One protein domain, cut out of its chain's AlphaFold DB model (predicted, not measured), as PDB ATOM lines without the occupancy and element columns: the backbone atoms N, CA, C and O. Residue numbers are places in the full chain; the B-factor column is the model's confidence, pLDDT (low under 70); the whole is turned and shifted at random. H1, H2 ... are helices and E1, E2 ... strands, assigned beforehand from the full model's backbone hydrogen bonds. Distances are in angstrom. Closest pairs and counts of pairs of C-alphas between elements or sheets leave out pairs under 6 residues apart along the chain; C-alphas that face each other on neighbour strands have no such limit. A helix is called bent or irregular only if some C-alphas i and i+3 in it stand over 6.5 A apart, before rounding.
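Overview. This is residues 4 to 182 of the 905 residues of an uncharacterized protein of Planctomycetaceae bacterium (UniProt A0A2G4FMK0). A small sheet with H1 and H5 packed over one face makes one lobe, and a bundle of three long helices, H6, H7 and H8, makes the other; the lobes meet where the end of H1 reaches H6 and short H2 reaches H7. Small H3 and H4 lie at the far side of the sheet from the bundle. The printed part has 179 residues, with eight named helices and four named strands in the order E1 H1 H2 E2 H3 E3 H4 E4 H5 H6 H7 H8; the sheet, in the order E2 E1 E3 E4, is parallel and the class mixed. The whole is compact, with a radius of gyration of the C-alphas of 15.9 A and spans of 45 by 44 by 29 A.

Along the chain. E1, residues 4 to 7, begins at C-alpha 4 (36.647, -38.348, -42.164). H1, residues 22 to 34, is 17.9 A long; H2 is residues 38 to 41 and E2 49 to 51. H3, residues 53 to 58, is irregular: C-alphas 54 and 57 are 7.8 A apart. E3 is residues 64 to 67, H4 73 to 76 and E4 83 to 85. H5, residues 90 to 105, measures 21.9 A; H6, residues 114 to 135, 31.0 A; H7, residues 144 to 159, 22.5 A. H8, residues 163 to 182, 28.2 A long, ends at C-alpha 182 (61.250, -42.693, -52.861).

Arrangement. N 51 and O 6 of E2 and E1 are 2.9 A apart, N 7 and O 66 of E1 and E3 2.8 A, and N 67 and O 84 of E3 and E4 2.9 A, within hydrogen-bond range. E1, H1 H2, E2 and E3, H4, E4 are strand-helix-strand units, parallel neighbours with helices between; E2, H3, E3 is a split one, with E1 between its strands. Their crossovers are right-handed. H1, at a height over the sheet of 8.5 A, and H5, at 8.3 A, are on the same face, making two layers, helices on a sheet; H3 only grazes it. H4 is close to H3 but not clearly touching, C-alphas 76 and 53 being 6.5 A apart. H1 touches H5, closest C-alphas Asn 30 and Lys 90, 5.6 A, and H6 with residues 33 to 34 alone, closest C-alphas Leu 33 and Phe 120, 5.4 A. H2 touches H7, closest C-alphas Pro 38 and Ser 155, 4.7 A. H6, H7 and H8 form an up and down bundle, each running against the one before. The hairpin H7 and H8 touches at a shallow tilt of 16 degrees, closest C-alphas Ala 154 and Ala 166, 3.9 A; H8 touches H6, closest C-alphas Arg 181 and Val 129, 6.4 A. Every O i to N i+4 pair is within hydrogen-bond range in H1, H5, H7 and H8, 16 of 18 in H6 and 0 of 2 in H3, where 1 of 3 O i to N i+3 pairs is; H2 and H4 are too short for an i+4 pair.

Size, cuts and confidence. The farthest C-alphas, Ser 75 and Glu 164, are 46.0 A apart. The printed part has no cut. The link from E1 to H1, residues 8 to 21, is long. Mean pLDDT of the printed part is 88.4; residues 70 to 80 are under 70.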
ATOM      1  N   CYS A   4      36.263 -37.894 -43.504       90.56
ATOM      2  CA  CYS A   4      36.647 -38.348 -42.164       90.56
ATOM      3  C   CYS A   4      37.678 -37.392 -41.549       90.56
ATOM      4  O   CYS A   4      38.679 -37.077 -42.196       90.56
ATOM      5  N   TYR A   5      37.473 -36.985 -40.295       90.75
ATOM      6  CA  TYR A   5      38.358 -36.055 -39.590       90.75
ATOM      7  C   TYR A   5      38.765 -36.582 -38.215       90.75
ATOM      8  O   TYR A   5      37.928 -37.066 -37.452       90.75
ATOM      9  N   LEU A   6      40.045 -36.433 -37.883       92.00
ATOM     10  CA  LEU A   6      40.539 -36.464 -36.512       92.00
ATOM     11  C   LEU A   6      40.714 -35.022 -36.037       92.00
ATOM     12  O   LEU A   6      41.482 -34.274 -36.641       92.00
ATOM     13  N   VAL A   7      40.043 -34.649 -34.953       89.75
ATOM     14  CA  VAL A   7      40.226 -33.346 -34.308       89.75
ATOM     15  C   VAL A   7      41.146 -33.529 -33.111       89.75
ATOM     16  O   VAL A   7      40.816 -34.249 -32.166       89.75
ATOM     17  N   SER A   8      42.313 -32.893 -33.170       88.62
ATOM     18  CA  SER A   8      43.345 -32.960 -32.138       88.62
ATOM     19  C   SER A   8      44.030 -31.605 -32.006       88.62
ATOM     20  O   SER A   8      44.295 -30.936 -33.003       88.62
ATOM     21  N   GLN A   9      44.378 -31.206 -30.781       85.19
ATOM     22  CA  GLN A   9      45.202 -30.012 -30.553       85.19
ATOM     23  C   GLN A   9      46.636 -30.190 -31.078       85.19
ATOM     24  O   GLN A   9      47.306 -29.212 -31.413       85.19
ATOM     25  N   HIS A  10      47.108 -31.434 -31.142       86.62
ATOM     26  CA  HIS A  10      48.463 -31.777 -31.547       86.62
ATOM     27  C   HIS A  10      48.449 -32.549 -32.868       86.62
ATOM     28  O   HIS A  10      47.758 -33.563 -32.999       86.62
ATOM     29  N   ALA A  11      49.224 -32.066 -33.838       85.81
ATOM     30  CA  ALA A  11      49.515 -32.775 -35.079       85.81
ATOM     31  C   ALA A  11      50.694 -33.747 -34.894       85.81
ATOM     32  O   ALA A  11      51.379 -33.724 -33.868       85.81
ATOM     33  N   ILE A  12      50.941 -34.585 -35.905       91.75
ATOM     34  CA  ILE A  12      52.144 -35.424 -35.951       91.75
ATOM     35  C   ILE A  12      53.388 -34.517 -35.978       91.75
ATOM     36  O   ILE A  12      53.448 -33.618 -36.817       91.75
ATOM     37  N   PRO A  13      54.377 -34.716 -35.089       92.31
ATOM     38  CA  PRO A  13      55.585 -33.903 -35.043       92.31
ATOM     39  C   PRO A  13      56.430 -34.058 -36.309       92.31
ATOM     40  O   PRO A  13      56.806 -35.166 -36.693       92.31
ATOM     41  N   THR A  14      56.779 -32.927 -36.920       91.38
ATOM     42  CA  THR A  14      57.594 -32.861 -38.147       91.38
ATOM     43  C   THR A  14      58.900 -32.094 -37.953       91.38
ATOM     44  O   THR A  14      59.861 -32.335 -38.677       91.38
ATOM     45  N   THR A  15      58.974 -31.203 -36.957       86.62
ATOM     46  CA  THR A  15      60.106 -30.270 -36.775       86.62
ATOM     47  C   THR A  15      60.832 -30.396 -35.441       86.62
ATOM     48  O   THR A  15      62.037 -30.165 -35.397       86.62
ATOM     49  N   ASN A  16      60.136 -30.754 -34.360       86.25
ATOM     50  CA  ASN A  16      60.689 -30.823 -33.007       86.25
ATOM     51  C   ASN A  16      60.091 -32.002 -32.233       86.25
ATOM     52  O   ASN A  16      58.973 -32.428 -32.518       86.25
ATOM     53  N   ASN A  17      60.800 -32.463 -31.201       84.31
ATOM     54  CA  ASN A  17      60.237 -33.401 -30.232       84.31
ATOM     55  C   ASN A  17      59.196 -32.700 -29.347       84.31
ATOM     56  O   ASN A  17      59.471 -31.647 -28.766       84.31
ATOM     57  N   LEU A  18      58.021 -33.312 -29.219       86.94
ATOM     58  CA  LEU A  18      56.940 -32.899 -28.333       86.94
ATOM     59  C   LEU A  18      56.846 -33.862 -27.148       86.94
ATOM     60  O   LEU A  18      56.690 -35.068 -27.314       86.94
ATOM     61  N   TYR A  19      56.884 -33.316 -25.935       84.94
ATOM     62  CA  TYR A  19      56.705 -34.087 -24.707       84.94
ATOM     63  C   TYR A  19      55.230 -34.060 -24.299       84.94
ATOM     64  O   TYR A  19      54.777 -33.139 -23.624       84.94
ATOM     65  N   LEU A  20      54.486 -35.061 -24.769       88.38
ATOM     66  CA  LEU A  20      53.083 -35.312 -24.426       88.38
ATOM     67  C   LEU A  20      52.968 -36.519 -23.486       88.38
ATOM     68  O   LEU A  20      53.897 -37.319 -23.385       88.38
ATOM     69  N   ASP A  21      51.831 -36.672 -22.815       89.50
ATOM     70  CA  ASP A  21      51.551 -37.890 -22.053       89.50
ATOM     71  C   ASP A  21      51.349 -39.104 -22.988       89.50
ATOM     72  O   ASP A  21      50.823 -38.959 -24.094       89.50
ATOM     73  N   GLU A  22      51.779 -40.298 -22.563       89.25
ATOM     74  CA  GLU A  22      51.699 -41.524 -23.381       89.25
ATOM     75  C   GLU A  22      50.244 -41.896 -23.718       89.25
ATOM     76  O   GLU A  22      49.970 -42.333 -24.839       89.25
ATOM     77  N   GLU A  23      49.289 -41.659 -22.808       90.25
ATOM     78  CA  GLU A  23      47.873 -41.922 -23.083       90.25
ATOM     79  C   GLU A  23      47.331 -40.996 -24.173       90.25
ATOM     80  O   GLU A  23      46.592 -41.443 -25.053       90.25
ATOM     81  N   LEU A  24      47.729 -39.721 -24.154       91.06
ATOM     82  CA  LEU A  24      47.324 -38.748 -25.165       91.06
ATOM     83  C   LEU A  24      47.904 -39.103 -26.539       91.06
ATOM     84  O   LEU A  24      47.182 -39.080 -27.535       91.06
ATOM     85  N   VAL A  25      49.182 -39.491 -26.605       93.00
ATOM     86  CA  VAL A  25      49.805 -39.966 -27.854       93.00
ATOM     87  C   VAL A  25      49.053 -41.177 -28.411       93.00
ATOM     88  O   VAL A  25      48.738 -41.219 -29.606       93.00
ATOM     89  N   ALA A  26      48.722 -42.139 -27.548       92.50
ATOM     90  CA  ALA A  26      47.950 -43.310 -27.935       92.50
ATOM     91  C   ALA A  26      46.552 -42.930 -28.449       92.50
ATOM     92  O   ALA A  26      46.135 -43.449 -29.483       92.50
ATOM     93  N   GLN A  27      45.856 -41.985 -27.804       93.19
ATOM     94  CA  GLN A  27      44.561 -41.476 -28.272       93.19
ATOM     95  C   GLN A  27      44.652 -40.849 -29.668       93.19
ATOM     96  O   GLN A  27      43.822 -41.162 -30.519       93.19
ATOM     97  N   ILE A  28      45.658 -40.008 -29.937       93.81
ATOM     98  CA  ILE A  28      45.827 -39.375 -31.258       93.81
ATOM     99  C   ILE A  28      45.972 -40.442 -32.345       93.81
ATOM    100  O   ILE A  28      45.238 -40.440 -33.337       93.81
ATOM    101  N   LEU A  29      46.906 -41.376 -32.149       95.00
ATOM    102  CA  LEU A  29      47.204 -42.398 -33.146       95.00
ATOM    103  C   LEU A  29      46.048 -43.399 -33.294       95.00
ATOM    104  O   LEU A  29      45.639 -43.687 -34.417       95.00
ATOM    105  N   ASN A  30      45.458 -43.887 -32.201       94.75
ATOM    106  CA  ASN A  30      44.301 -44.788 -32.266       94.75
ATOM    107  C   ASN A  30      43.082 -44.116 -32.896       94.75
ATOM    108  O   ASN A  30      42.394 -44.736 -33.708       94.75
ATOM    109  N   GLY A  31      42.831 -42.850 -32.555       94.06
ATOM    110  CA  GLY A  31      41.765 -42.049 -33.139       94.06
ATOM    111  C   GLY A  31      41.917 -41.949 -34.651       94.06
ATOM    112  O   GLY A  31      40.992 -42.306 -35.380       94.06
ATOM    113  N   TYR A  32      43.110 -41.575 -35.131       95.50
ATOM    114  CA  TYR A  32      43.395 -41.531 -36.567       95.50
ATOM    115  C   TYR A  32      43.181 -42.892 -37.236       95.50
ATOM    116  O   TYR A  32      42.461 -43.001 -38.228       95.50
ATOM    117  N   LEU A  33      43.797 -43.941 -36.688       95.56
ATOM    118  CA  LEU A  33      43.792 -45.269 -37.298       95.56
ATOM    119  C   LEU A  33      42.406 -45.907 -37.287       95.56
ATOM    120  O   LEU A  33      42.074 -46.629 -38.219       95.56
ATOM    121  N   SER A  34      41.549 -45.596 -36.315       94.56
ATOM    122  CA  SER A  34      40.167 -46.083 -36.315       94.56
ATOM    123  C   SER A  34      39.379 -45.644 -37.561       94.56
ATOM    124  O   SER A  34      38.540 -46.398 -38.054       94.56
ATOM    125  N   LEU A  35      39.706 -44.484 -38.148       94.50
ATOM    126  CA  LEU A  35      39.099 -43.990 -39.392       94.50
ATOM    127  C   LEU A  35      39.542 -44.781 -40.636       94.50
ATOM    128  O   LEU A  35      38.928 -44.656 -41.693       94.50
ATOM    129  N   TRP A  36      40.562 -45.634 -40.505       95.31
ATOM    130  CA  TRP A  36      41.007 -46.594 -41.519       95.31
ATOM    131  C   TRP A  36      40.344 -47.969 -41.371       95.31
ATOM    132  O   TRP A  36      40.750 -48.936 -42.010       95.31
ATOM    133  N   HIS A  37      39.306 -48.095 -40.544       94.69
ATOM    134  CA  HIS A  37      38.508 -49.316 -40.495       94.69
ATOM    135  C   HIS A  37      37.784 -49.541 -41.845       94.69
ATOM    136  O   HIS A  37      37.240 -48.575 -42.387       94.69
ATOM    137  N   PRO A  38      37.666 -50.778 -42.378       93.81
ATOM    138  CA  PRO A  38      37.044 -51.036 -43.686       93.81
ATOM    139  C   PRO A  38      35.661 -50.389 -43.880       93.81
ATOM    140  O   PRO A  38      35.403 -49.758 -44.901       93.81
ATOM    141  N   ASN A  39      34.781 -50.464 -42.872       91.00
ATOM    142  CA  ASN A  39      33.462 -49.807 -42.912       91.00
ATOM    143  C   ASN A  39      33.519 -48.270 -42.900       91.00
ATOM    144  O   ASN A  39      32.553 -47.637 -43.319       91.00
ATOM    145  N   ALA A  40      34.588 -47.664 -42.377       90.38
ATOM    146  CA  ALA A  40      34.792 -46.219 -42.436       90.38
ATOM    147  C   ALA A  40      35.339 -45.813 -43.815       90.38
ATOM    148  O   ALA A  40      34.823 -44.873 -44.420       90.38
ATOM    149  N   ILE A  41      36.296 -46.582 -44.355       93.19
ATOM    150  CA  ILE A  41      36.890 -46.359 -45.682       93.19
ATOM    151  C   ILE A  41      35.818 -46.371 -46.778       93.19
ATOM    152  O   ILE A  41      35.730 -45.420 -47.549       93.19
ATOM    153  N   THR A  42      34.947 -47.388 -46.830       89.38
ATOM    154  CA  THR A  42      33.903 -47.486 -47.876       89.38
ATOM    155  C   THR A  42      32.876 -46.357 -47.834       89.38
ATOM    156  O   THR A  42      32.154 -46.136 -48.808       89.38
ATOM    157  N   LYS A  43      32.792 -45.639 -46.712       85.38
ATOM    158  CA  LYS A  43      31.832 -44.555 -46.494       85.38
ATOM    159  C   LYS A  43      32.431 -43.172 -46.710       85.38
ATOM    160  O   LYS A  43      31.646 -42.224 -46.678       85.38
ATOM    161  N   SER A  44      33.743 -43.052 -46.926       87.81
ATOM    162  CA  SER A  44      34.442 -41.782 -47.130       87.81
ATOM    163  C   SER A  44      34.980 -41.639 -48.554       87.81
ATOM    164  O   SER A  44      35.476 -42.584 -49.163       87.81
ATOM    165  N   ILE A  45      34.901 -40.416 -49.084       87.00
ATOM    166  CA  ILE A  45      35.340 -40.081 -50.446       87.00
ATOM    167  C   ILE A  45      36.860 -39.862 -50.500       87.00
ATOM    168  O   ILE A  45      37.470 -40.061 -51.547       87.00
ATOM    169  N   LYS A  46      37.476 -39.452 -49.385       89.88
ATOM    170  CA  LYS A  46      38.903 -39.102 -49.294       89.88
ATOM    171  C   LYS A  46      39.557 -39.697 -48.039       89.88
ATOM    172  O   LYS A  46      38.837 -40.000 -47.079       89.88
ATOM    173  N   PRO A  47      40.901 -39.807 -48.009       92.06
ATOM    174  CA  PRO A  47      41.632 -40.208 -46.812       92.06
ATOM    175  C   PRO A  47      41.330 -39.314 -45.599       92.06
ATOM    176  O   PRO A  47      41.087 -38.114 -45.781       92.06
ATOM    177  N   PRO A  48      41.387 -39.853 -44.364       92.94
ATOM    178  CA  PRO A  48      41.159 -39.070 -43.155       92.94
ATOM    179  C   PRO A  48      42.158 -37.918 -42.994       92.94
ATOM    180  O   PRO A  48      43.365 -38.103 -43.195       92.94
ATOM    181  N   LYS A  49      41.666 -36.748 -42.573       90.44
ATOM    182  CA  LYS A  49      42.480 -35.554 -42.286       90.44
ATOM    183  C   LYS A  49      42.597 -35.295 -40.785       90.44
ATOM    184  O   LYS A  49      41.635 -35.493 -40.049       90.44
ATOM    185  N   VAL A  50      43.759 -34.812 -40.350       90.19
ATOM    186  CA  VAL A  50      43.968 -34.298 -38.987       90.19
ATOM    187  C   VAL A  50      43.779 -32.785 -39.017       90.19
ATOM    188  O   VAL A  50      44.421 -32.118 -39.823       90.19
ATOM    189  N   ILE A  51      42.900 -32.259 -38.166       88.25
ATOM    190  CA  ILE A  51      42.609 -30.824 -38.063       88.25
ATOM    191  C   ILE A  51      42.659 -30.358 -36.607       88.25
ATOM    192  O   ILE A  51      42.409 -31.132 -35.678       88.25
ATOM    193  N   SER A  52      42.982 -29.081 -36.414       85.19
ATOM    194  CA  SER A  52      42.967 -28.444 -35.098       85.19
ATOM    195  C   SER A  52      41.540 -28.099 -34.670       85.19
ATOM    196  O   SER A  52      40.640 -27.941 -35.496       85.19
ATOM    197  N   TYR A  53      41.337 -27.877 -33.370       79.06
ATOM    198  CA  TYR A  53      40.088 -27.337 -32.819       79.06
ATOM    199  C   TYR A  53      39.658 -26.001 -33.448       79.06
ATOM    200  O   TYR A  53      38.475 -25.661 -33.435       79.06
ATOM    201  N   GLN A  54      40.607 -25.245 -34.006       77.88
ATOM    202  CA  GLN A  54      40.361 -23.955 -34.660       77.88
ATOM    203  C   GLN A  54      39.804 -24.104 -36.089       77.88
ATOM    204  O   GLN A  54      39.120 -23.205 -36.581       77.88
ATOM    205  N   ASP A  55      40.012 -25.263 -36.718       79.75
ATOM    206  CA  ASP A  55      39.663 -25.528 -38.121       79.75
ATOM    207  C   ASP A  55      38.382 -26.366 -38.260       79.75
ATOM    208  O   ASP A  55      38.058 -26.903 -39.316       79.75
ATOM    209  N   THR A  56      37.592 -26.451 -37.188       76.62
ATOM    210  CA  THR A  56      36.335 -27.220 -37.135       76.62
ATOM    211  C   THR A  56      35.263 -26.718 -38.107       76.62
ATOM    212  O   THR A  56      34.312 -27.441 -38.393       76.62
ATOM    213  N   HIS A  57      35.435 -25.521 -38.674       76.44
ATOM    214  CA  HIS A  57      34.586 -24.973 -39.732       76.44
ATOM    215  C   HIS A  57      34.683 -25.746 -41.065       76.44
ATOM    216  O   HIS A  57      33.807 -25.586 -41.913       76.44
ATOM    217  N   GLU A  58      35.707 -26.589 -41.254       75.75
ATOM    218  CA  GLU A  58      35.840 -27.488 -42.414       75.75
ATOM    219  C   GLU A  58      34.971 -28.760 -42.313       75.75
ATOM    220  O   GLU A  58      34.833 -29.506 -43.287       75.75
ATOM    221  N   ILE A  59      34.383 -29.028 -41.140       82.31
ATOM    222  CA  ILE A  59      33.583 -30.227 -40.874       82.31
ATOM    223  C   ILE A  59      32.141 -29.996 -41.340       82.31
ATOM    224  O   ILE A  59      31.455 -29.106 -40.843       82.31
ATOM    225  N   ASP A  60      31.646 -30.847 -42.240       81.00
ATOM    226  CA  ASP A  60      30.226 -30.874 -42.605       81.00
ATOM    227  C   ASP A  60      29.416 -31.870 -41.741       81.00
ATOM    228  O   ASP A  60      29.967 -32.765 -41.094       81.00
ATOM    229  N   ASP A  61      28.085 -31.755 -41.764       78.75
ATOM    230  CA  ASP A  61      27.172 -32.614 -40.986       78.75
ATOM    231  C   ASP A  61      27.180 -34.095 -41.417       78.75
ATOM    232  O   ASP A  61      26.631 -34.958 -40.726       78.75
ATOM    233  N   GLN A  62      27.761 -34.414 -42.578       81.62
ATOM    234  CA  GLN A  62      27.837 -35.775 -43.120       81.62
ATOM    235  C   GLN A  62      29.205 -36.430 -42.906       81.62
ATOM    236  O   GLN A  62      29.390 -37.585 -43.309       81.62
ATOM    237  N   SER A  63      30.140 -35.729 -42.268       86.00
ATOM    238  CA  SER A  63      31.488 -36.205 -41.992       86.00
ATOM    239  C   SER A  63      31.538 -37.047 -40.726       86.00
ATOM    240  O   SER A  63      30.806 -36.784 -39.775       86.00
ATOM    241  N   LEU A  64      32.411 -38.053 -40.712       88.38
ATOM    242  CA  LEU A  64      32.718 -38.852 -39.526       88.38
ATOM    243  C   LEU A  64      33.861 -38.186 -38.754       88.38
ATOM    244  O   LEU A  64      34.923 -37.949 -39.329       88.38
ATOM    245  N   VAL A  65      33.659 -37.906 -37.467       89.31
ATOM    246  CA  VAL A  65      34.614 -37.137 -36.657       89.31
ATOM    247  C   VAL A  65      35.074 -37.939 -35.441       89.31
ATOM    248  O   VAL A  65      34.258 -38.443 -34.670       89.31
ATOM    249  N   CYS A  66      36.389 -38.034 -35.252       90.75
ATOM    250  CA  CYS A  66      37.014 -38.578 -34.051       90.75
ATOM    251  C   CYS A  66      37.636 -37.437 -33.232       90.75
ATOM    252  O   CYS A  66      38.410 -36.652 -33.778       90.75
ATOM    253  N   LEU A  67      37.304 -37.334 -31.943       89.00
ATOM    254  CA  LEU A  67      37.839 -36.312 -31.030       89.00
ATOM    255  C   LEU A  67      38.903 -36.892 -30.095       89.00
ATOM    256  O   LEU A  67      38.709 -37.985 -29.555       89.00
ATOM    257  N   VAL A  68      39.981 -36.137 -29.866       87.12
ATOM    258  CA  VAL A  68      41.086 -36.493 -28.959       87.12
ATOM    259  C   VAL A  68      41.160 -35.522 -27.782       87.12
ATOM    260  O   VAL A  68      41.301 -34.329 -28.014       87.12
ATOM    261  N   ASP A  69      41.179 -36.034 -26.547       72.62
ATOM    262  CA  ASP A  69      41.008 -35.267 -25.300       72.62
ATOM    263  C   ASP A  69      39.609 -34.627 -25.172       72.62
ATOM    264  O   ASP A  69      39.124 -33.895 -26.030       72.62
ATOM    265  N   LEU A  70      38.921 -34.968 -24.080       60.25
ATOM    266  CA  LEU A  70      37.510 -34.668 -23.834       60.25
ATOM    267  C   LEU A  70      37.278 -33.559 -22.816       60.25
ATOM    268  O   LEU A  70      36.122 -33.277 -22.487       60.25
ATOM    269  N   SER A  71      38.341 -32.957 -22.284       56.69
ATOM    270  CA  SER A  71      38.240 -32.064 -21.132       56.69
ATOM    271  C   SER A  71      37.285 -30.877 -21.324       56.69
ATOM    272  O   SER A  71      36.887 -30.297 -20.314       56.69
ATOM    273  N   ASN A  72      36.833 -30.553 -22.554       51.50
ATOM    274  CA  ASN A  72      35.769 -29.563 -22.775       51.50
ATOM    275  C   ASN A  72      35.101 -29.552 -24.186       51.50
ATOM    276  O   ASN A  72      35.108 -28.533 -24.884       51.50
ATOM    277  N   ASN A  73      34.447 -30.649 -24.608       52.69
ATOM    278  CA  ASN A  73      33.757 -30.751 -25.920       52.69
ATOM    279  C   ASN A  73      32.779 -29.603 -26.243       52.69
ATOM    280  O   ASN A  73      32.740 -29.124 -27.376       52.69
ATOM    281  N   GLU A  74      31.986 -29.149 -25.267       50.69
ATOM    282  CA  GLU A  74      30.984 -28.091 -25.485       50.69
ATOM    283  C   GLU A  74      31.617 -26.710 -25.729       50.69
ATOM    284  O   GLU A  74      30.986 -25.834 -26.318       50.69
ATOM    285  N   SER A  75      32.881 -26.511 -25.334       51.06
ATOM    286  CA  SER A  75      33.575 -25.227 -25.489       51.06
ATOM    287  C   SER A  75      34.195 -25.013 -26.879       51.06
ATOM    288  O   SER A  75      34.530 -23.882 -27.226       51.06
ATOM    289  N   HIS A  76      34.307 -26.073 -27.693       56.97
ATOM    290  CA  HIS A  76      34.994 -26.050 -28.993       56.97
ATOM    291  C   HIS A  76      34.050 -26.038 -30.211       56.97
ATOM    292  O   HIS A  76      34.508 -26.150 -31.344       56.97
ATOM    293  N   GLY A  77      32.734 -25.877 -30.006       58.75
ATOM    294  CA  GLY A  77      31.772 -25.591 -31.084       58.75
ATOM    295  C   GLY A  77      31.412 -26.762 -32.012       58.75
ATOM    296  O   GLY A  77      30.746 -26.549 -33.025       58.75
ATOM    297  N   ILE A  78      31.804 -27.996 -31.682       66.00
ATOM    298  CA  ILE A  78      31.545 -29.185 -32.508       66.00
ATOM    299  C   ILE A  78      30.129 -29.710 -32.226       66.00
ATOM    300  O   ILE A  78      29.863 -30.268 -31.165       66.00
ATOM    301  N   THR A  79      29.206 -29.539 -33.181       64.06
ATOM    302  CA  THR A  79      27.788 -29.962 -33.066       64.06
ATOM    303  C   THR A  79      27.415 -31.145 -33.972       64.06
ATOM    304  O   THR A  79      26.254 -31.562 -34.009       64.06
ATOM    305  N   ASN A  80      28.396 -31.724 -34.679       68.94
ATOM    306  CA  ASN A  80      28.195 -32.845 -35.596       68.94
ATOM    307  C   ASN A  80      27.747 -34.113 -34.839       68.94
ATOM    308  O   ASN A  80      28.375 -34.543 -33.868       68.94
ATOM    309  N   LYS A  81      26.660 -34.737 -35.309       71.38
ATOM    310  CA  LYS A  81      26.065 -35.949 -34.717       71.38
ATOM    311  C   LYS A  81      26.867 -37.227 -34.979       71.38
ATOM    312  O   LYS A  81      26.688 -38.202 -34.256       71.38
ATOM    313  N   ASN A  82      27.750 -37.231 -35.973       84.62
ATOM    314  CA  ASN A  82      28.562 -38.382 -36.367       84.62
ATOM    315  C   ASN A  82      29.943 -38.348 -35.692       84.62
ATOM    316  O   ASN A  82      30.974 -38.509 -36.348       84.62
ATOM    317  N   THR A  83      29.955 -38.119 -34.378       87.50
ATOM    318  CA  THR A  83      31.178 -37.903 -33.600       87.50
ATOM    319  C   THR A  83      31.386 -39.017 -32.576       87.50
ATOM    320  O   THR A  83      30.451 -39.408 -31.879       87.50
ATOM    321  N   PHE A  84      32.617 -39.511 -32.455       90.25
ATOM    322  CA  PHE A  84      33.046 -40.428 -31.395       90.25
ATOM    323  C   PHE A  84      34.396 -39.986 -30.820       90.25
ATOM    324  O   PHE A  84      35.030 -39.059 -31.319       90.25
ATOM    325  N   THR A  85      34.827 -40.620 -29.733       89.62
ATOM    326  CA  THR A  85      35.998 -40.187 -28.957       89.62
ATOM    327  C   THR A  85      37.089 -41.242 -28.981       89.62
ATOM    328  O   THR A  85      36.797 -42.433 -28.850       89.62
ATOM    329  N   ALA A  86      38.336 -40.806 -29.150       91.31
ATOM    330  CA  ALA A  86      39.498 -41.675 -29.079       91.31
ATOM    331  C   ALA A  86      39.814 -42.065 -27.628       91.31
ATOM    332  O   ALA A  86      39.643 -41.269 -26.706       91.31
ATOM    333  N   CYS A  87      40.290 -43.293 -27.438       90.75
ATOM    334  CA  CYS A  87      40.805 -43.811 -26.173       90.75
ATOM    335  C   CYS A  87      42.284 -44.201 -26.320       90.75
ATOM    336  O   CYS A  87      42.768 -44.468 -27.425       90.75
ATOM    337  N   SER A  88      42.994 -44.268 -25.193       88.31
ATOM    338  CA  SER A  88      44.364 -44.794 -25.135       88.31
ATOM    339  C   SER A  88      44.413 -46.263 -25.563       88.31
ATOM    340  O   SER A  88      45.346 -46.680 -26.245       88.31
ATOM    341  N   GLU A  89      43.357 -47.024 -25.268       90.50
ATOM    342  CA  GLU A  89      43.173 -48.385 -25.753       90.50
ATOM    343  C   GLU A  89      42.498 -48.426 -27.133       90.50
ATOM    344  O   GLU A  89      41.417 -47.869 -27.378       90.50
ATOM    345  N   LYS A  90      43.119 -49.165 -28.056       89.75
ATOM    346  CA  LYS A  90      42.616 -49.342 -29.425       89.75
ATOM    347  C   LYS A  90      41.228 -49.982 -29.449       89.75
ATOM    348  O   LYS A  90      40.360 -49.542 -30.202       89.75
ATOM    349  N   ALA A  91      41.029 -51.041 -28.661       89.69
ATOM    350  CA  ALA A  91      39.786 -51.812 -28.667       89.69
ATOM    351  C   ALA A  91      38.579 -50.939 -28.294       89.69
ATOM    352  O   ALA A  91      37.541 -51.014 -28.949       89.69
ATOM    353  N   GLU A  92      38.746 -50.055 -27.309       90.75
ATOM    354  CA  GLU A  92      37.714 -49.108 -26.889       90.75
ATOM    355  C   GLU A  92      37.405 -48.073 -27.974       90.75
ATOM    356  O   GLU A  92      36.240 -47.778 -28.244       90.75
ATOM    357  N   THR A  93      38.441 -47.557 -28.644       90.69
ATOM    358  CA  THR A  93      38.270 -46.606 -29.753       90.69
ATOM    359  C   THR A  93      37.451 -47.229 -30.890       90.69
ATOM    360  O   THR A  93      36.512 -46.612 -31.398       90.69
ATOM    361  N   ILE A  94      37.750 -48.480 -31.259       90.94
ATOM    362  CA  ILE A  94      37.012 -49.204 -32.304       90.94
ATOM    363  C   ILE A  94      35.592 -49.544 -31.843       90.94
ATOM    364  O   ILE A  94      34.656 -49.453 -32.636       90.94
ATOM    365  N   GLN A  95      35.397 -49.896 -30.571       90.44
ATOM    366  CA  GLN A  95      34.063 -50.139 -30.026       90.44
ATOM    367  C   GLN A  95      33.180 -48.891 -30.151       90.44
ATOM    368  O   GLN A  95      32.059 -48.991 -30.649       90.44
ATOM    369  N   LYS A  96      33.695 -47.713 -29.779       90.12
ATOM    370  CA  LYS A  96      32.974 -46.436 -29.911       90.12
ATOM    371  C   LYS A  96      32.636 -46.107 -31.366       90.12
ATOM    372  O   LYS A  96      31.520 -45.675 -31.653       90.12
ATOM    373  N   LEU A  97      33.558 -46.367 -32.297       90.38
ATOM    374  CA  LEU A  97      33.276 -46.267 -33.732       90.38
ATOM    375  C   LEU A  97      32.150 -47.229 -34.150       90.38
ATOM    376  O   LEU A  97      31.254 -46.848 -34.901       90.38
ATOM    377  N   GLY A  98      32.168 -48.464 -33.651       88.12
ATOM    378  CA  GLY A  98      31.149 -49.471 -33.937       88.12
ATOM    379  C   GLY A  98      29.766 -49.106 -33.411       88.12
ATOM    380  O   GLY A  98      28.783 -49.252 -34.136       88.12
ATOM    381  N   GLU A  99      29.677 -48.584 -32.189       88.31
ATOM    382  CA  GLU A  99      28.434 -48.077 -31.595       88.31
ATOM    383  C   GLU A  99      27.850 -46.919 -32.417       88.31
ATOM    384  O   GLU A  99      26.645 -46.885 -32.695       88.31
ATOM    385  N   LEU A 100      28.713 -46.015 -32.888       88.12
ATOM    386  CA  LEU A 100      28.318 -44.912 -33.754       88.12
ATOM    387  C   LEU A 100      27.818 -45.414 -35.119       88.12
ATOM    388  O   LEU A 100      26.722 -45.053 -35.549       88.12
ATOM    389  N   LEU A 101      28.568 -46.294 -35.788       85.62
ATOM    390  CA  LEU A 101      28.178 -46.845 -37.091       85.62
ATOM    391  C   LEU A 101      26.907 -47.698 -37.007       85.62
ATOM    392  O   LEU A 101      26.086 -47.656 -37.927       85.62
ATOM    393  N   LYS A 102      26.685 -48.399 -35.893       85.69
ATOM    394  CA  LYS A 102      25.424 -49.096 -35.616       85.69
ATOM    395  C   LYS A 102      24.259 -48.121 -35.485       85.69
ATOM    396  O   LYS A 102      23.181 -48.388 -36.001       85.69
ATOM    397  N   THR A 103      24.478 -46.976 -34.849       83.94
ATOM    398  CA  THR A 103      23.443 -45.948 -34.675       83.94
ATOM    399  C   THR A 103      23.088 -45.260 -35.996       83.94
ATOM    400  O   THR A 103      21.913 -45.024 -36.267       83.94
ATOM    401  N   ILE A 104      24.082 -44.971 -36.840       81.50
ATOM    402  CA  ILE A 104      23.884 -44.231 -38.099       81.50
ATOM    403  C   ILE A 104      23.418 -45.151 -39.240       81.50
ATOM    404  O   ILE A 104      22.610 -44.744 -40.074       81.50
ATOM    405  N   HIS A 105      23.918 -46.390 -39.297       76.75
ATOM    406  CA  HIS A 105      23.755 -47.284 -40.452       76.75
ATOM    407  C   HIS A 105      23.172 -48.666 -40.120       76.75
ATOM    408  O   HIS A 105      22.977 -49.466 -41.030       76.75
ATOM    409  N   ASN A 106      22.868 -48.957 -38.850       77.31
ATOM    410  CA  ASN A 106      22.379 -50.262 -38.384       77.31
ATOM    411  C   ASN A 106      23.306 -51.443 -38.744       77.31
ATOM    412  O   ASN A 106      22.857 -52.568 -38.958       77.31
ATOM    413  N   GLU A 107      24.613 -51.186 -38.805       71.12
ATOM    414  CA  GLU A 107      25.651 -52.177 -39.094       71.12
ATOM    415  C   GLU A 107      26.418 -52.544 -37.823       71.12
ATOM    416  O   GLU A 107      26.731 -51.687 -37.000       71.12
ATOM    417  N   THR A 108      26.766 -53.821 -37.675       77.75
ATOM    418  CA  THR A 108      27.710 -54.263 -36.640       77.75
ATOM    419  C   THR A 108      29.072 -54.432 -37.291       77.75
ATOM    420  O   THR A 108      29.191 -55.177 -38.263       77.75
ATOM    421  N   ILE A 109      30.084 -53.731 -36.783       82.31
ATOM    422  CA  ILE A 109      31.456 -53.858 -37.280       82.31
ATOM    423  C   ILE A 109      32.218 -54.907 -36.475       82.31
ATOM    424  O   ILE A 109      31.952 -55.112 -35.288       82.31
ATOM    425  N   ALA A 110      33.182 -55.557 -37.117       80.19
ATOM    426  CA  ALA A 110      34.157 -56.369 -36.409       80.19
ATOM    427  C   ALA A 110      35.086 -55.452 -35.602       80.19
ATOM    428  O   ALA A 110      35.582 -54.452 -36.110       80.19
ATOM    429  N   THR A 111      35.299 -55.770 -34.329       75.81
ATOM    430  CA  THR A 111      36.094 -54.923 -33.431       75.81
ATOM    431  C   THR A 111      37.582 -55.263 -33.464       75.81
ATOM    432  O   THR A 111      38.410 -54.383 -33.239       75.81
ATOM    433  N   GLN A 112      37.933 -56.516 -33.767       78.81
ATOM    434  CA  GLN A 112      39.313 -56.988 -33.889       78.81
ATOM    435  C   GLN A 112      39.414 -58.148 -34.883       78.81
ATOM    436  O   GLN A 112      38.662 -59.117 -34.790       78.81
ATOM    437  N   SER A 113      40.380 -58.066 -35.798       86.69
ATOM    438  CA  SER A 113      40.878 -59.207 -36.568       86.69
ATOM    439  C   SER A 113      42.275 -58.898 -37.137       86.69
ATOM    440  O   SER A 113      42.602 -57.722 -37.342       86.69
ATOM    441  N   PRO A 114      43.109 -59.916 -37.428       85.75
ATOM    442  CA  PRO A 114      44.388 -59.706 -38.103       85.75
ATOM    443  C   PRO A 114      44.239 -59.011 -39.465       85.75
ATOM    444  O   PRO A 114      45.114 -58.248 -39.862       85.75
ATOM    445  N   GLU A 115      43.152 -59.236 -40.190       92.19
ATOM    446  CA  GLU A 115      42.881 -58.586 -41.474       92.19
ATOM    447  C   GLU A 115      42.675 -57.078 -41.287       92.19
ATOM    448  O   GLU A 115      43.334 -56.287 -41.963       92.19
ATOM    449  N   ILE A 116      41.857 -56.676 -40.306       91.81
ATOM    450  CA  ILE A 116      41.586 -55.267 -39.971       91.81
ATOM    451  C   ILE A 116      42.875 -54.536 -39.577       91.81
ATOM    452  O   ILE A 116      43.115 -53.412 -40.018       91.81
ATOM    453  N   ASP A 117      43.756 -55.192 -38.821       92.81
ATOM    454  CA  ASP A 117      45.054 -54.627 -38.438       92.81
ATOM    455  C   ASP A 117      45.939 -54.278 -39.638       92.81
ATOM    456  O   ASP A 117      46.806 -53.413 -39.539       92.81
ATOM    457  N   THR A 118      45.722 -54.933 -40.779       95.44
ATOM    458  CA  THR A 118      46.424 -54.614 -42.026       95.44
ATOM    459  C   THR A 118      45.968 -53.268 -42.583       95.44
ATOM    460  O   THR A 118      46.810 -52.480 -42.999       95.44
ATOM    461  N   PHE A 119      44.671 -52.951 -42.525       96.69
ATOM    462  CA  PHE A 119      44.160 -51.637 -42.930       96.69
ATOM    463  C   PHE A 119      44.711 -50.522 -42.035       96.69
ATOM    464  O   PHE A 119      45.141 -49.483 -42.534       96.69
ATOM    465  N   PHE A 120      44.783 -50.760 -40.721       96.50
ATOM    466  CA  PHE A 120      45.424 -49.826 -39.792       96.50
ATOM    467  C   PHE A 120      46.920 -49.664 -40.076       96.50
ATOM    468  O   PHE A 120      47.427 -48.548 -40.009       96.50
ATOM    469  N   ALA A 121      47.625 -50.731 -40.461       96.62
ATOM    470  CA  ALA A 121      49.025 -50.637 -40.868       96.62
ATOM    471  C   ALA A 121      49.219 -49.765 -42.120       96.62
ATOM    472  O   ALA A 121      50.110 -48.917 -42.136       96.62
ATOM    473  N   VAL A 122      48.352 -49.904 -43.134       97.50
ATOM    474  CA  VAL A 122      48.368 -49.028 -44.321       97.50
ATOM    475  C   VAL A 122      48.063 -47.579 -43.938       97.50
ATOM    476  O   VAL A 122      48.765 -46.672 -44.383       97.50
ATOM    477  N   GLY A 123      47.079 -47.354 -43.065       96.75
ATOM    478  CA  GLY A 123      46.745 -46.015 -42.580       96.75
ATOM    479  C   GLY A 123      47.863 -45.351 -41.787       96.75
ATOM    480  O   GLY A 123      48.139 -44.165 -41.970       96.75
ATOM    481  N   PHE A 124      48.560 -46.126 -40.957       97.31
ATOM    482  CA  PHE A 124      49.745 -45.672 -40.240       97.31
ATOM    483  C   PHE A 124      50.870 -45.315 -41.215       97.31
ATOM    484  O   PHE A 124      51.462 -44.242 -41.105       97.31
ATOM    485  N   ALA A 125      51.120 -46.169 -42.213       96.88
ATOM    486  CA  ALA A 125      52.130 -45.920 -43.234       96.88
ATOM    487  C   ALA A 125      51.849 -44.643 -44.034       96.88
ATOM    488  O   ALA A 125      52.737 -43.806 -44.203       96.88
ATOM    489  N   TYR A 126      50.598 -44.464 -44.460       97.12
ATOM    490  CA  TYR A 126      50.147 -43.261 -45.145       97.12
ATOM    491  C   TYR A 126      50.355 -42.010 -44.286       97.12
ATOM    492  O   TYR A 126      50.942 -41.044 -44.767       97.12
ATOM    493  N   LEU A 127      49.929 -42.030 -43.016       96.44
ATOM    494  CA  LEU A 127      50.073 -40.887 -42.112       96.44
ATOM    495  C   LEU A 127      51.540 -40.481 -41.947       96.44
ATOM    496  O   LEU A 127      51.873 -39.309 -42.097       96.44
ATOM    497  N   MET A 128      52.414 -41.449 -41.669       96.12
ATOM    498  CA  MET A 128      53.830 -41.185 -41.417       96.12
ATOM    499  C   MET A 128      54.555 -40.669 -42.660       96.12
ATOM    500  O   MET A 128      55.318 -39.714 -42.551       96.12
ATOM    501  N   VAL A 129      54.309 -41.244 -43.843       95.44
ATOM    502  CA  VAL A 129      54.919 -40.753 -45.092       95.44
ATOM    503  C   VAL A 129      54.357 -39.384 -45.471       95.44
ATOM    504  O   VAL A 129      55.117 -38.506 -45.866       95.44
ATOM    505  N   ASN A 130      53.055 -39.155 -45.285       94.94
ATOM    506  CA  ASN A 130      52.441 -37.849 -45.508       94.94
ATOM    507  C   ASN A 130      53.073 -36.764 -44.619       94.94
ATOM    508  O   ASN A 130      53.417 -35.692 -45.108       94.94
ATOM    509  N   SER A 131      53.283 -37.053 -43.332       95.19
ATOM    510  CA  SER A 131      53.983 -36.154 -42.406       95.19
ATOM    511  C   SER A 131      55.483 -36.031 -42.702       95.19
ATOM    512  O   SER A 131      56.080 -34.992 -42.429       95.19
ATOM    513  N   LEU A 132      56.110 -37.051 -43.294       95.31
ATOM    514  CA  LEU A 132      57.522 -37.011 -43.680       95.31
ATOM    515  C   LEU A 132      57.796 -35.968 -44.776       95.31
ATOM    516  O   LEU A 132      58.839 -35.322 -44.726       95.31
ATOM    517  N   PHE A 133      56.872 -35.758 -45.722       95.00
ATOM    518  CA  PHE A 133      56.996 -34.683 -46.721       95.00
ATOM    519  C   PHE A 133      57.139 -33.308 -46.059       95.00
ATOM    520  O   PHE A 133      58.018 -32.530 -46.425       95.00
ATOM    521  N   GLU A 134      56.333 -33.042 -45.032       93.56
ATOM    522  CA  GLU A 134      56.417 -31.806 -44.255       93.56
ATOM    523  C   GLU A 134      57.726 -31.731 -43.448       93.56
ATOM    524  O   GLU A 134      58.405 -30.705 -43.479       93.56
ATOM    525  N   ALA A 135      58.142 -32.828 -42.800       93.19
ATOM    526  CA  ALA A 135      59.417 -32.900 -42.073       93.19
ATOM    527  C   ALA A 135      60.640 -32.659 -42.983       93.19
ATOM    528  O   ALA A 135      61.650 -32.097 -42.554       93.19
ATOM    529  N   MET A 136      60.540 -33.049 -44.256       93.81
ATOM    530  CA  MET A 136      61.547 -32.820 -45.297       93.81
ATOM    531  C   MET A 136      61.404 -31.466 -46.008       93.81
ATOM    532  O   MET A 136      62.212 -31.167 -46.883       93.81
ATOM    533  N   GLN A 137      60.405 -30.650 -45.643       92.31
ATOM    534  CA  GLN A 137      60.081 -29.375 -46.298       92.31
ATOM    535  C   GLN A 137      59.900 -29.517 -47.819       92.31
ATOM    536  O   GLN A 137      60.310 -28.654 -48.596       92.31
ATOM    537  N   HIS A 138      59.287 -30.623 -48.244       92.62
ATOM    538  CA  HIS A 138      59.070 -30.965 -49.644       92.62
ATOM    539  C   HIS A 138      57.577 -30.910 -49.989       92.62
ATOM    540  O   HIS A 138      56.721 -31.225 -49.161       92.62
ATOM    541  N   GLU A 139      57.246 -30.539 -51.229       91.00
ATOM    542  CA  GLU A 139      55.869 -30.614 -51.728       91.00
ATOM    543  C   GLU A 139      55.364 -32.061 -51.672       91.00
ATOM    544  O   GLU A 139      56.079 -32.988 -52.050       91.00
ATOM    545  N   ASN A 140      54.144 -32.273 -51.182       91.50
ATOM    546  CA  ASN A 140      53.593 -33.614 -51.047       91.50
ATOM    547  C   ASN A 140      53.166 -34.170 -52.409       91.50
ATOM    548  O   ASN A 140      52.220 -33.676 -53.021       91.50
ATOM    549  N   LEU A 141      53.873 -35.203 -52.866       91.00
ATOM    550  CA  LEU A 141      53.664 -35.839 -54.170       91.00
ATOM    551  C   LEU A 141      52.988 -37.213 -54.058       91.00
ATOM    552  O   LEU A 141      53.030 -38.008 -54.999       91.00
ATOM    553  N   LEU A 142      52.369 -37.528 -52.915       92.25
ATOM    554  CA  LEU A 142      51.594 -38.756 -52.778       92.25
ATOM    555  C   LEU A 142      50.386 -38.735 -53.719       92.25
ATOM    556  O   LEU A 142      49.620 -37.775 -53.780       92.25
ATOM    557  N   SER A 143      50.165 -39.851 -54.414       92.38
ATOM    558  CA  SER A 143      48.979 -40.060 -55.253       92.38
ATOM    559  C   SER A 143      47.753 -40.368 -54.385       92.38
ATOM    560  O   SER A 143      47.238 -41.484 -54.397       92.38
ATOM    561  N   HIS A 144      47.316 -39.387 -53.586       93.88
ATOM    562  CA  HIS A 144      46.282 -39.540 -52.557       93.88
ATOM    563  C   HIS A 144      44.999 -40.203 -53.077       93.88
ATOM    564  O   HIS A 144      44.439 -41.055 -52.392       93.88
ATOM    565  N   GLU A 145      44.550 -39.834 -54.281       93.50
ATOM    566  CA  GLU A 145      43.340 -40.389 -54.902       93.50
ATOM    567  C   GLU A 145      43.519 -41.871 -55.250       93.50
ATOM    568  O   GLU A 145      42.737 -42.697 -54.791       93.50
ATOM    569  N   SER A 146      44.596 -42.232 -55.952       95.38
ATOM    570  CA  SER A 146      44.879 -43.624 -56.326       95.38
ATOM    571  C   SER A 146      45.116 -44.525 -55.110       95.38
ATOM    572  O   SER A 146      44.611 -45.642 -55.062       95.38
ATOM    573  N   ILE A 147      45.832 -44.039 -54.087       96.12
ATOM    574  CA  ILE A 147      46.029 -44.781 -52.828       96.12
ATOM    575  C   ILE A 147      44.676 -45.053 -52.157       96.12
ATOM    576  O   ILE A 147      44.435 -46.156 -51.659       96.12
ATOM    577  N   TRP A 148      43.789 -44.056 -52.139       96.12
ATOM    578  CA  TRP A 148      42.469 -44.191 -51.533       96.12
ATOM    579  C   TRP A 148      41.561 -45.141 -52.317       96.12
ATOM    580  O   TRP A 148      40.897 -45.977 -51.706       96.12
ATOM    581  N   GLU A 149      41.563 -45.066 -53.650       95.75
ATOM    582  CA  GLU A 149      40.807 -45.974 -54.523       95.75
ATOM    583  C   GLU A 149      41.164 -47.442 -54.262       95.75
ATOM    584  O   GLU A 149      40.267 -48.270 -54.078       95.75
ATOM    585  N   GLU A 150      42.456 -47.757 -54.154       97.19
ATOM    586  CA  GLU A 150      42.933 -49.098 -53.804       97.19
ATOM    587  C   GLU A 150      42.449 -49.532 -52.409       97.19
ATOM    588  O   GLU A 150      41.962 -50.652 -52.234       97.19
ATOM    589  N   CYS A 151      42.483 -48.638 -51.415       96.75
ATOM    590  CA  CYS A 151      41.985 -48.929 -50.065       96.75
ATOM    591  C   CYS A 151      40.460 -49.156 -50.029       96.75
ATOM    592  O   CYS A 151      39.973 -50.016 -49.286       96.75
ATOM    593  N   VAL A 152      39.691 -48.424 -50.841       96.44
ATOM    594  CA  VAL A 152      38.238 -48.611 -50.992       96.44
ATOM    595  C   VAL A 152      37.933 -49.949 -51.664       96.44
ATOM    596  O   VAL A 152      37.071 -50.689 -51.186       96.44
ATOM    597  N   GLN A 153      38.657 -50.306 -52.730       96.31
ATOM    598  CA  GLN A 153      38.529 -51.618 -53.370       96.31
ATOM    599  C   GLN A 153      38.877 -52.754 -52.401       96.31
ATOM    600  O   GLN A 153      38.112 -53.716 -52.297       96.31
ATOM    601  N   ALA A 154      39.965 -52.611 -51.638       96.88
ATOM    602  CA  ALA A 154      40.348 -53.564 -50.603       96.88
ATOM    603  C   ALA A 154      39.245 -53.737 -49.551       96.88
ATOM    604  O   ALA A 154      38.873 -54.859 -49.208       96.88
ATOM    605  N   SER A 155      38.676 -52.629 -49.073       95.56
ATOM    606  CA  SER A 155      37.616 -52.648 -48.062       95.56
ATOM    607  C   SER A 155      36.343 -53.318 -48.588       95.56
ATOM    608  O   SER A 155      35.741 -54.125 -47.885       95.56
ATOM    609  N   ASN A 156      35.958 -53.055 -49.843       95.31
ATOM    610  CA  ASN A 156      34.812 -53.705 -50.483       95.31
ATOM    611  C   ASN A 156      35.004 -55.222 -50.616       95.31
ATOM    612  O   ASN A 156      34.083 -55.977 -50.308       95.31
ATOM    613  N   LYS A 157      36.194 -55.676 -51.032       95.69
ATOM    614  CA  LYS A 157      36.521 -57.107 -51.132       95.69
ATOM    615  C   LYS A 157      36.539 -57.789 -49.765       95.69
ATOM    616  O   LYS A 157      35.945 -58.852 -49.608       95.69
ATOM    617  N   TYR A 158      37.111 -57.137 -48.751       95.06
ATOM    618  CA  TYR A 158      37.092 -57.634 -47.375       95.06
ATOM    619  C   TYR A 158      35.657 -57.829 -46.856       95.06
ATOM    620  O   TYR A 158      35.331 -58.890 -46.331       95.06
ATOM    621  N   LEU A 159      34.767 -56.855 -47.080       91.00
ATOM    622  CA  LEU A 159      33.349 -56.957 -46.698       91.00
ATOM    623  C   LEU A 159      32.584 -58.046 -47.471       91.00
ATOM    624  O   LEU A 159      31.548 -58.517 -47.007       91.00
ATOM    625  N   GLN A 160      33.096 -58.468 -48.627       93.12
ATOM    626  CA  GLN A 160      32.594 -59.602 -49.409       93.12
ATOM    627  C   GLN A 160      33.243 -60.944 -49.013       93.12
ATOM    628  O   GLN A 160      32.957 -61.961 -49.642       93.12
ATOM    629  N   ASN A 161      34.061 -60.969 -47.952       91.81
ATOM    630  CA  ASN A 161      34.860 -62.111 -47.488       91.81
ATOM    631  C   ASN A 161      35.956 -62.580 -48.472       91.81
ATOM    632  O   ASN A 161      36.386 -63.731 -48.406       91.81
ATOM    633  N   ASP A 162      36.439 -61.703 -49.359       94.50
ATOM    634  CA  ASP A 162      37.601 -61.943 -50.231       94.50
ATOM    635  C   ASP A 162      38.859 -61.273 -49.652       94.50
ATOM    636  O   ASP A 162      39.222 -60.148 -50.007       94.50
ATOM    637  N   TRP A 163      39.515 -61.957 -48.708       94.94
ATOM    638  CA  TRP A 163      40.721 -61.434 -48.059       94.94
ATOM    639  C   TRP A 163      41.938 -61.393 -48.988       94.94
ATOM    640  O   TRP A 163      42.664 -60.405 -48.979       94.94
ATOM    641  N   GLU A 164      42.166 -62.423 -49.802       94.94
ATOM    642  CA  GLU A 164      43.326 -62.459 -50.704       94.94
ATOM    643  C   GLU A 164      43.257 -61.326 -51.733       94.94
ATOM    644  O   GLU A 164      44.237 -60.606 -51.942       94.94
ATOM    645  N   GLY A 165      42.075 -61.089 -52.310       94.94
ATOM    646  CA  GLY A 165      41.858 -59.952 -53.193       94.94
ATOM    647  C   GLY A 165      42.003 -58.608 -52.477       94.94
ATOM    648  O   GLY A 165      42.579 -57.684 -53.051       94.94
ATOM    649  N   ALA A 166      41.521 -58.486 -51.234       95.94
ATOM    650  CA  ALA A 166      41.693 -57.273 -50.434       95.94
ATOM    651  C   ALA A 166      43.169 -56.991 -50.116       95.94
ATOM    652  O   ALA A 166      43.632 -55.860 -50.257       95.94
ATOM    653  N   LYS A 167      43.921 -58.027 -49.736       96.06
ATOM    654  CA  LYS A 167      45.349 -57.953 -49.425       96.06
ATOM    655  C   LYS A 167      46.170 -57.504 -50.632       96.06
ATOM    656  O   LYS A 167      47.083 -56.702 -50.462       96.06
ATOM    657  N   GLU A 168      45.828 -57.956 -51.838       96.81
ATOM    658  CA  GLU A 168      46.502 -57.517 -53.066       96.81
ATOM    659  C   GLU A 168      46.272 -56.027 -53.363       96.81
ATOM    660  O   GLU A 168      47.216 -55.315 -53.704       96.81
ATOM    661  N   ASN A 169      45.053 -55.517 -53.161       97.69
ATOM    662  CA  ASN A 169      44.783 -54.079 -53.278       97.69
ATOM    663  C   ASN A 169      45.525 -53.268 -52.198       97.69
ATOM    664  O   ASN A 169      46.110 -52.230 -52.499       97.69
ATOM    665  N   LEU A 170      45.584 -53.751 -50.947       97.44
ATOM    666  CA  LEU A 170      46.391 -53.106 -49.898       97.44
ATOM    667  C   LEU A 170      47.885 -53.103 -50.246       97.44
ATOM    668  O   LEU A 170      48.567 -52.108 -50.010       97.44
ATOM    669  N   ARG A 171      48.391 -54.178 -50.863       97.38
ATOM    670  CA  ARG A 171      49.761 -54.244 -51.385       97.38
ATOM    671  C   ARG A 171      50.005 -53.183 -52.461       97.38
ATOM    672  O   ARG A 171      51.027 -52.502 -52.410       97.38
ATOM    673  N   CYS A 172      49.061 -52.999 -53.385       97.06
ATOM    674  CA  CYS A 172      49.127 -51.949 -54.404       97.06
ATOM    675  C   CYS A 172      49.122 -50.544 -53.779       97.06
ATOM    676  O   CYS A 172      49.958 -49.713 -54.138       97.06
ATOM    677  N   ALA A 173      48.262 -50.295 -52.785       97.19
ATOM    678  CA  ALA A 173      48.246 -49.036 -52.038       97.19
ATOM    679  C   ALA A 173      49.598 -48.759 -51.351       97.19
ATOM    680  O   ALA A 173      50.145 -47.663 -51.468       97.19
ATOM    681  N   CYS A 174      50.180 -49.762 -50.690       96.81
ATOM    682  CA  CYS A 174      51.503 -49.668 -50.072       96.81
ATOM    683  C   CYS A 174      52.622 -49.397 -51.089       96.81
ATOM    684  O   CYS A 174      53.501 -48.584 -50.809       96.81
ATOM    685  N   ALA A 175      52.576 -50.010 -52.275       95.75
ATOM    686  CA  ALA A 175      53.539 -49.752 -53.346       95.75
ATOM    687  C   ALA A 175      53.460 -48.302 -53.866       95.75
ATOM    688  O   ALA A 175      54.492 -47.683 -54.124       95.75
ATOM    689  N   LEU A 176      52.256 -47.725 -53.956       96.12
ATOM    690  CA  LEU A 176      52.073 -46.308 -54.297       96.12
ATOM    691  C   LEU A 176      52.632 -45.378 -53.207       96.12
ATOM    692  O   LEU A 176      53.297 -44.392 -53.527       96.12
ATOM    693  N   ILE A 177      52.416 -45.702 -51.925       96.00
ATOM    694  CA  ILE A 177      52.995 -44.951 -50.798       96.00
ATOM    695  C   ILE A 177      54.531 -45.020 -50.840       96.00
ATOM    696  O   ILE A 177      55.196 -43.995 -50.691       96.00
ATOM    697  N   GLN A 178      55.097 -46.209 -51.077       94.38
ATOM    698  CA  GLN A 178      56.540 -46.402 -51.226       94.38
ATOM    699  C   GLN A 178      57.095 -45.556 -52.377       94.38
ATOM    700  O   GLN A 178      58.053 -44.816 -52.169       94.38
ATOM    701  N   SER A 179      56.475 -45.624 -53.559       93.06
ATOM    702  CA  SER A 179      56.916 -44.863 -54.731       93.06
ATOM    703  C   SER A 179      56.911 -43.356 -54.464       93.06
ATOM    704  O   SER A 179      57.866 -42.673 -54.821       93.06
ATOM    705  N   GLY A 180      55.893 -42.843 -53.764       92.12
ATOM    706  CA  GLY A 180      55.871 -41.446 -53.331       92.12
ATOM    707  C   GLY A 180      57.003 -41.105 -52.355       92.12
ATOM    708  O   GLY A 180      57.668 -40.085 -52.523       92.12
ATOM    709  N   ARG A 181      57.284 -41.970 -51.370       92.56
ATOM    710  CA  ARG A 181      58.397 -41.781 -50.422       92.56
ATOM    711  C   ARG A 181      59.757 -41.763 -51.119       92.56
ATOM    712  O   ARG A 181      60.611 -40.972 -50.735       92.56
ATOM    713  N   GLU A 182      59.978 -42.609 -52.120       91.69
ATOM    714  CA  GLU A 182      61.250 -42.693 -52.861       91.69
ATOM    715  C   GLU A 182      61.588 -41.406 -53.630       91.69
ATOM    716  O   GLU A 182      62.758 -41.144 -53.900       91.69
TER     717      GLU A 182